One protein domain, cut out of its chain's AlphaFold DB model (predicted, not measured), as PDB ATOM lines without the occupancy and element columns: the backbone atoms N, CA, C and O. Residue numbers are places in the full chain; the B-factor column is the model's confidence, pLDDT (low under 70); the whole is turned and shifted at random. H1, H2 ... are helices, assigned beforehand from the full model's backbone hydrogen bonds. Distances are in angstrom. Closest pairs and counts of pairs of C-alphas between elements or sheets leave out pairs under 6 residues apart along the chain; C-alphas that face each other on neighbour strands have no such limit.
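This is residues 125 to 181 of the 181 residues of the protein "katanin p60 ATPase-containing subunit A-like 2 isoform X2" of Bombus vosnesenskii (UniProt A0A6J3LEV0). Two helices, H1 and H2, fold back on each other as a helical hairpin, and a long arm of chain leads from H2 to the short H3 at the far end. The arm, residues 161 to 175, makes much of the length, and residues 171 to 178, of which 176 to 178 belong to H3, stick out. The 57 printed residues hold three named helices, in the order H1, H2, H3, and no named strand: all helix. The whole is extended, with a radius of gyration of the C-alphas of 16.5 A and spans of 48 by 24 by 18 A.

H1, residues 127 to 142, touches H2, residues 147 to 160, with its residues 135 to 142 alone; the closest C-alphas, of Ile 139 and Arg 150, are 6.3 A apart. They run opposite ways at a shallow tilt of 29 degrees. H3, residues 176 to 179, is apart from both. Every O i to N i+4 pair is within hydrogen-bond range in H2 and 11 of 12 in H1; H3 is too short for one.

H1 begins at C-alpha 127 (-52.010, 34.018, -56.870) and measures 23.0 A, H2 20.0 A and H3 5.0 A, from first to last C-alpha. H3 ends at C-alpha 179 (-41.113, 13.829, -64.737).

The farthest C-alphas, of Asp 145 and Ala 174, are 48.9 A apart. The printed part has no cut; the link H2 to H3 is long. pLDDT is under 70 at residues 125 to 130 and 181.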
ATOM      1  N   VAL A 125     -56.053  39.389 -57.859       46.69
ATOM      2  CA  VAL A 125     -54.937  39.379 -56.893       46.69
ATOM      3  C   VAL A 125     -53.899  38.357 -57.376       46.69
ATOM      4  O   VAL A 125     -54.303  37.231 -57.684       46.69
ATOM      5  N   PRO A 126     -52.594  38.695 -57.465       50.53
ATOM      6  CA  PRO A 126     -51.549  37.724 -57.782       50.53
ATOM      7  C   PRO A 126     -51.714  36.480 -56.909       50.53
ATOM      8  O   PRO A 126     -51.830  36.579 -55.683       50.53
ATOM      9  N   MET A 127     -51.777  35.305 -57.537       53.75
ATOM     10  CA  MET A 127     -52.010  34.018 -56.870       53.75
ATOM     11  C   MET A 127     -51.024  33.795 -55.702       53.75
ATOM     12  O   MET A 127     -51.370  33.138 -54.719       53.75
ATOM     13  N   GLU A 128     -49.846  34.434 -55.752       57.47
ATOM     14  CA  GLU A 128     -48.835  34.443 -54.691       57.47
ATOM     15  C   GLU A 128     -49.281  35.147 -53.395       57.47
ATOM     16  O   GLU A 128     -49.015  34.638 -52.305       57.47
ATOM     17  N   GLN A 129     -49.993  36.277 -53.479       58.47
ATOM     18  CA  GLN A 129     -50.533  36.968 -52.296       58.47
ATOM     19  C   GLN A 129     -51.705  36.188 -51.685       58.47
ATOM     20  O   GLN A 129     -51.943  36.254 -50.477       58.47
ATOM     21  N   SER A 130     -52.408  35.396 -52.503       67.50
ATOM     22  CA  SER A 130     -53.534  34.568 -52.067       67.50
ATOM     23  C   SER A 130     -53.102  33.453 -51.112       67.50
ATOM     24  O   SER A 130     -53.799  33.188 -50.134       67.50
ATOM     25  N   MET A 131     -51.957  32.805 -51.359       76.00
ATOM     26  CA  MET A 131     -51.500  31.677 -50.537       76.00
ATOM     27  C   MET A 131     -51.050  32.138 -49.152       76.00
ATOM     28  O   MET A 131     -51.588  31.658 -48.155       76.00
ATOM     29  N   GLN A 132     -50.151  33.122 -49.079       80.81
ATOM     30  CA  GLN A 132     -49.684  33.667 -47.800       80.81
ATOM     31  C   GLN A 132     -50.827  34.259 -46.971       80.81
ATOM     32  O   GLN A 132     -50.920  33.985 -45.780       80.81
ATOM     33  N   SER A 133     -51.763  34.975 -47.601       81.12
ATOM     34  CA  SER A 133     -52.929  35.526 -46.893       81.12
ATOM     35  C   SER A 133     -53.832  34.435 -46.309       81.12
ATOM     36  O   SER A 133     -54.364  34.591 -45.210       81.12
ATOM     37  N   LYS A 134     -54.000  33.305 -47.013       86.88
ATOM     38  CA  LYS A 134     -54.749  32.148 -46.493       86.88
ATOM     39  C   LYS A 134     -54.034  31.513 -45.303       86.88
ATOM     40  O   LYS A 134     -54.687  31.201 -44.313       86.88
ATOM     41  N   ILE A 135     -52.715  31.360 -45.387       90.56
ATOM     42  CA  ILE A 135     -51.891  30.764 -44.330       90.56
ATOM     43  C   ILE A 135     -51.909  31.630 -43.072       90.56
ATOM     44  O   ILE A 135     -52.204  31.114 -41.999       90.56
ATOM     45  N   LEU A 136     -51.704  32.942 -43.205       89.62
ATOM     46  CA  LEU A 136     -51.773  33.881 -42.085       89.62
ATOM     47  C   LEU A 136     -53.145  33.841 -41.404       89.62
ATOM     48  O   LEU A 136     -53.223  33.728 -40.185       89.62
ATOM     49  N   LYS A 137     -54.233  33.810 -42.181       91.06
ATOM     50  CA  LYS A 137     -55.594  33.678 -41.639       91.06
ATOM     51  C   LYS A 137     -55.815  32.347 -40.910       91.06
ATOM     52  O   LYS A 137     -56.537  32.289 -39.915       91.06
ATOM     53  N   CYS A 138     -55.212  31.263 -41.396       92.25
ATOM     54  CA  CYS A 138     -55.236  29.967 -40.719       92.25
ATOM     55  C   CYS A 138     -54.441  29.991 -39.408       92.25
ATOM     56  O   CYS A 138     -54.926  29.464 -38.409       92.25
ATOM     57  N   ILE A 139     -53.262  30.617 -39.400       94.56
ATOM     58  CA  ILE A 139     -52.401  30.763 -38.218       94.56
ATOM     59  C   ILE A 139     -53.090  31.626 -37.156       94.56
ATOM     60  O   ILE A 139     -53.153  31.228 -35.994       94.56
ATOM     61  N   GLU A 140     -53.688  32.747 -37.562       93.50
ATOM     62  CA  GLU A 140     -54.482  33.615 -36.691       93.50
ATOM     63  C   GLU A 140     -55.632  32.841 -36.039       93.50
ATOM     64  O   GLU A 140     -55.815  32.905 -34.825       93.50
ATOM     65  N   LYS A 141     -56.364  32.036 -36.819       93.62
ATOM     66  CA  LYS A 141     -57.454  31.204 -36.297       93.62
ATOM     67  C   LYS A 141     -56.956  30.117 -35.337       93.62
ATOM     68  O   LYS A 141     -57.598  29.882 -34.319       93.62
ATOM     69  N   LEU A 142     -55.844  29.448 -35.649       92.81
ATOM     70  CA  LEU A 142     -55.317  28.333 -34.853       92.81
ATOM     71  C   LEU A 142     -54.705  28.792 -33.521       92.81
ATOM     72  O   LEU A 142     -54.844  28.104 -32.512       92.81
ATOM     73  N   TYR A 143     -54.070  29.963 -33.510       94.00
ATOM     74  CA  TYR A 143     -53.405  30.541 -32.342       94.00
ATOM     75  C   TYR A 143     -54.047  31.871 -31.928       94.00
ATOM     76  O   TYR A 143     -53.346  32.832 -31.614       94.00
ATOM     77  N   SER A 144     -55.386  31.921 -31.908       90.94
ATOM     78  CA  SER A 144     -56.144  33.140 -31.566       90.94
ATOM     79  C   SER A 144     -55.773  33.683 -30.177       90.94
ATOM     80  O   SER A 144     -55.562  34.883 -30.022       90.94
ATOM     81  N   ASP A 145     -55.609  32.789 -29.196       93.31
ATOM     82  CA  ASP A 145     -55.389  33.149 -27.785       93.31
ATOM     83  C   ASP A 145     -53.905  33.165 -27.368       93.31
ATOM     84  O   ASP A 145     -53.581  33.503 -26.231       93.31
ATOM     85  N   ASN A 146     -52.985  32.793 -28.267       94.00
ATOM     86  CA  ASN A 146     -51.562  32.625 -27.956       94.00
ATOM     87  C   ASN A 146     -50.683  33.458 -28.905       94.00
ATOM     88  O   ASN A 146     -50.214  32.931 -29.919       94.00
ATOM     89  N   PRO A 147     -50.410  34.739 -28.585       92.81
ATOM     90  CA  PRO A 147     -49.662  35.628 -29.474       92.81
ATOM     91  C   PRO A 147     -48.214  35.168 -29.709       92.81
ATOM     92  O   PRO A 147     -47.699  35.357 -30.807       92.81
ATOM     93  N   GLU A 148     -47.585  34.521 -28.723       95.50
ATOM     94  CA  GLU A 148     -46.230  33.963 -28.851       95.50
ATOM     95  C   GLU A 148     -46.184  32.816 -29.873       95.50
ATOM     96  O   GLU A 148     -45.359  32.823 -30.782       95.50
ATOM     97  N   LEU A 149     -47.115  31.855 -29.781       94.94
ATOM     98  CA  LEU A 149     -47.193  30.741 -30.734       94.94
ATOM     99  C   LEU A 149     -47.607  31.209 -32.128       94.94
ATOM    100  O   LEU A 149     -47.090  30.695 -33.117       94.94
ATOM    101  N   ARG A 150     -48.499  32.204 -32.204       96.31
ATOM    102  CA  ARG A 150     -48.882  32.840 -33.464       96.31
ATOM    103  C   ARG A 150     -47.659  33.422 -34.166       96.31
ATOM    104  O   ARG A 150     -47.421  33.085 -35.318       96.31
ATOM    105  N   LYS A 151     -46.855  34.215 -33.453       95.06
ATOM    106  CA  LYS A 151     -45.630  34.809 -33.995       95.06
ATOM    107  C   LYS A 151     -44.643  33.743 -34.477       95.06
ATOM    108  O   LYS A 151     -44.144  33.842 -35.589       95.06
ATOM    109  N   ILE A 152     -44.416  32.691 -33.687       96.25
ATOM    110  CA  ILE A 152     -43.534  31.579 -34.084       96.25
ATOM    111  C   ILE A 152     -44.045  30.901 -35.364       96.25
ATOM    112  O   ILE A 152     -43.265  30.616 -36.269       96.25
ATOM    113  N   ALA A 153     -45.350  30.640 -35.461       95.19
ATOM    114  CA  ALA A 153     -45.945  30.023 -36.643       95.19
ATOM    115  C   ALA A 153     -45.874  30.934 -37.882       95.19
ATOM    116  O   ALA A 153     -45.633  30.442 -38.984       95.19
ATOM    117  N   GLU A 154     -46.052  32.246 -37.709       93.88
ATOM    118  CA  GLU A 154     -45.866  33.245 -38.767       93.88
ATOM    119  C   GLU A 154     -44.414  33.259 -39.263       93.88
ATOM    120  O   GLU A 154     -44.191  33.136 -40.472       93.88
ATOM    121  N   ASP A 155     -43.441  33.310 -38.347       93.31
ATOM    122  CA  ASP A 155     -42.007  33.298 -38.663       93.31
ATOM    123  C   ASP A 155     -41.630  32.029 -39.451       93.31
ATOM    124  O   ASP A 155     -41.072  32.112 -40.547       93.31
ATOM    125  N   ILE A 156     -42.049  30.850 -38.971       94.00
ATOM    126  CA  ILE A 156     -41.838  29.565 -39.662       94.00
ATOM    127  C   ILE A 156     -42.486  29.568 -41.054       94.00
ATOM    128  O   ILE A 156     -41.902  29.067 -42.019       94.00
ATOM    129  N   SER A 157     -43.695  30.121 -41.186       91.19
ATOM    130  CA  SER A 157     -44.395  30.151 -42.474       91.19
ATOM    131  C   SER A 157     -43.651  30.987 -43.516       91.19
ATOM    132  O   SER A 157     -43.610  30.599 -44.685       91.19
ATOM    133  N   CYS A 158     -43.012  32.081 -43.094       87.50
ATOM    134  CA  CYS A 158     -42.213  32.939 -43.964       87.50
ATOM    135  C   CYS A 158     -40.895  32.276 -44.390       87.50
ATOM    136  O   CYS A 158     -40.419  32.537 -45.492       87.50
ATOM    137  N   GLU A 159     -40.315  31.417 -43.547       88.00
ATOM    138  CA  GLU A 159     -39.081  30.688 -43.864       88.00
ATOM    139  C   GLU A 159     -39.309  29.495 -44.802       88.00
ATOM    140  O   GLU A 159     -38.502  29.244 -45.697       88.00
ATOM    141  N   ILE A 160     -40.397  28.746 -44.607       88.56
ATOM    142  CA  ILE A 160     -40.659  27.510 -45.363       88.56
ATOM    143  C   ILE A 160     -41.279  27.806 -46.732       88.56
ATOM    144  O   ILE A 160     -40.993  27.121 -47.717       88.56
ATOM    145  N   ILE A 161     -42.175  28.789 -46.804       85.06
ATOM    146  CA  ILE A 161     -43.030  28.984 -47.973       85.06
ATOM    147  C   ILE A 161     -42.391  30.010 -48.896       85.06
ATOM    148  O   ILE A 161     -42.561  31.216 -48.747       85.06
ATOM    149  N   VAL A 162     -41.681  29.503 -49.899       80.50
ATOM    150  CA  VAL A 162     -41.105  30.323 -50.964       80.50
ATOM    151  C   VAL A 162     -42.152  30.532 -52.056       80.50
ATOM    152  O   VAL A 162     -42.517  29.594 -52.763       80.50
ATOM    153  N   ASN A 163     -42.639  31.765 -52.224       74.50
ATOM    154  CA  ASN A 163     -43.720  32.077 -53.172       74.50
ATOM    155  C   ASN A 163     -43.367  31.757 -54.625       74.50
ATOM    156  O   ASN A 163     -44.258  31.494 -55.430       74.50
ATOM    157  N   LYS A 164     -42.082  31.844 -54.978       78.69
ATOM    158  CA  LYS A 164     -41.633  31.669 -56.353       78.69
ATOM    159  C   LYS A 164     -40.184  31.203 -56.401       78.69
ATOM    160  O   LYS A 164     -39.275  31.965 -56.096       78.69
ATOM    161  N   LEU A 165     -39.978  29.954 -56.816       84.38
ATOM    162  CA  LEU A 165     -38.633  29.412 -57.035       84.38
ATOM    163  C   LEU A 165     -38.012  29.873 -58.361       84.38
ATOM    164  O   LEU A 165     -36.806  29.740 -58.524       84.38
ATOM    165  N   ASN A 166     -38.811  30.404 -59.299       83.00
ATOM    166  CA  ASN A 166     -38.397  30.695 -60.683       83.00
ATOM    167  C   ASN A 166     -37.722  29.496 -61.382       83.00
ATOM    168  O   ASN A 166     -36.846  29.688 -62.217       83.00
ATOM    169  N   VAL A 167     -38.124  28.274 -61.030       88.00
ATOM    170  CA  VAL A 167     -37.654  27.037 -61.662       88.00
ATOM    171  C   VAL A 167     -38.849  26.361 -62.315       88.00
ATOM    172  O   VAL A 167     -39.877  26.149 -61.665       88.00
ATOM    173  N   HIS A 168     -38.706  26.033 -63.592       87.44
ATOM    174  CA  HIS A 168     -39.675  25.279 -64.372       87.44
ATOM    175  C   HIS A 168     -39.228  23.818 -64.519       87.44
ATOM    176  O   HIS A 168     -38.048  23.498 -64.395       87.44
ATOM    177  N   TRP A 169     -40.166  22.907 -64.796       88.06
ATOM    178  CA  TRP A 169     -39.850  21.485 -65.013       88.06
ATOM    179  C   TRP A 169     -38.887  21.257 -66.189       88.06
ATOM    180  O   TRP A 169     -38.111  20.298 -66.167       88.06
ATOM    181  N   ASP A 170     -38.894  22.170 -67.163       89.19
ATOM    182  CA  ASP A 170     -37.985  22.179 -68.313       89.19
ATOM    183  C   ASP A 170     -36.544  22.569 -67.935       89.19
ATOM    184  O   ASP A 170     -35.602  22.153 -68.607       89.19
ATOM    185  N   ASP A 171     -36.353  23.317 -66.839       91.38
ATOM    186  CA  ASP A 171     -35.025  23.725 -66.353       91.38
ATOM    187  C   ASP A 171     -34.292  22.575 -65.639       91.38
ATOM    188  O   ASP A 171     -33.074  22.614 -65.438       91.38
ATOM    189  N   VAL A 172     -35.024  21.535 -65.232       89.00
ATOM    190  CA  VAL A 172     -34.456  20.359 -64.571       89.00
ATOM    191  C   VAL A 172     -33.832  19.462 -65.636       89.00
ATOM    192  O   VAL A 172     -34.533  18.887 -66.458       89.00
ATOM    193  N   ILE A 173     -32.512  19.303 -65.638       88.50
ATOM    194  CA  ILE A 173     -31.832  18.413 -66.590       88.50
ATOM    195  C   ILE A 173     -31.863  16.974 -66.056       88.50
ATOM    196  O   ILE A 173     -31.567  16.744 -64.883       88.50
ATOM    197  N   ALA A 174     -32.141  16.008 -66.939       85.06
ATOM    198  CA  ALA A 174     -32.296  14.581 -66.627       85.06
ATOM    199  C   ALA A 174     -33.541  14.264 -65.763       85.06
ATOM    200  O   ALA A 174     -34.389  15.123 -65.540       85.06
ATOM    201  N   LEU A 175     -33.670  13.005 -65.315       86.19
ATOM    202  CA  LEU A 175     -34.822  12.484 -64.550       86.19
ATOM    203  C   LEU A 175     -36.155  12.435 -65.329       86.19
ATOM    204  O   LEU A 175     -37.220  12.533 -64.728       86.19
ATOM    205  N   GLU A 176     -36.115  12.232 -66.649       88.38
ATOM    206  CA  GLU A 176     -37.322  12.185 -67.498       88.38
ATOM    207  C   GLU A 176     -38.333  11.111 -67.063       88.38
ATOM    208  O   GLU A 176     -39.534  11.368 -67.043       88.38
ATOM    209  N   GLU A 177     -37.855   9.949 -66.603       86.25
ATOM    210  CA  GLU A 177     -38.718   8.897 -66.043       86.25
ATOM    211  C   GLU A 177     -39.524   9.396 -64.831       86.25
ATOM    212  O   GLU A 177     -40.697   9.064 -64.693       86.25
ATOM    213  N   CYS A 178     -38.940  10.257 -63.986       84.56
ATOM    214  CA  CYS A 178     -39.616  10.829 -62.818       84.56
ATOM    215  C   CYS A 178     -40.530  12.011 -63.165       84.56
ATOM    216  O   CYS A 178     -41.480  12.269 -62.433       84.56
ATOM    217  N   LYS A 179     -40.254  12.733 -64.257       86.12
ATOM    218  CA  LYS A 179     -41.113  13.829 -64.737       86.12
ATOM    219  C   LYS A 179     -42.387  13.327 -65.423       86.12
ATOM    220  O   LYS A 179     -43.344  14.081 -65.543       86.12
ATOM    221  N   SER A 180     -42.380  12.079 -65.895       80.19
ATOM    222  CA  SER A 180     -43.491  11.462 -66.629       80.19
ATOM    223  C   SER A 180     -44.568  10.784 -65.765       80.19
ATOM    224  O   SER A 180     -45.497  10.205 -66.329       80.19
ATOM    225  N   CYS A 181     -44.441  10.821 -64.431       58.31
ATOM    226  CA  CYS A 181     -45.405  10.238 -63.486       58.31
ATOM    227  C   CYS A 181     -46.625  11.128 -63.218       58.31
ATOM    228  O   CYS A 181     -46.464  12.365 -63.149       58.31
TER     229      CYS A 181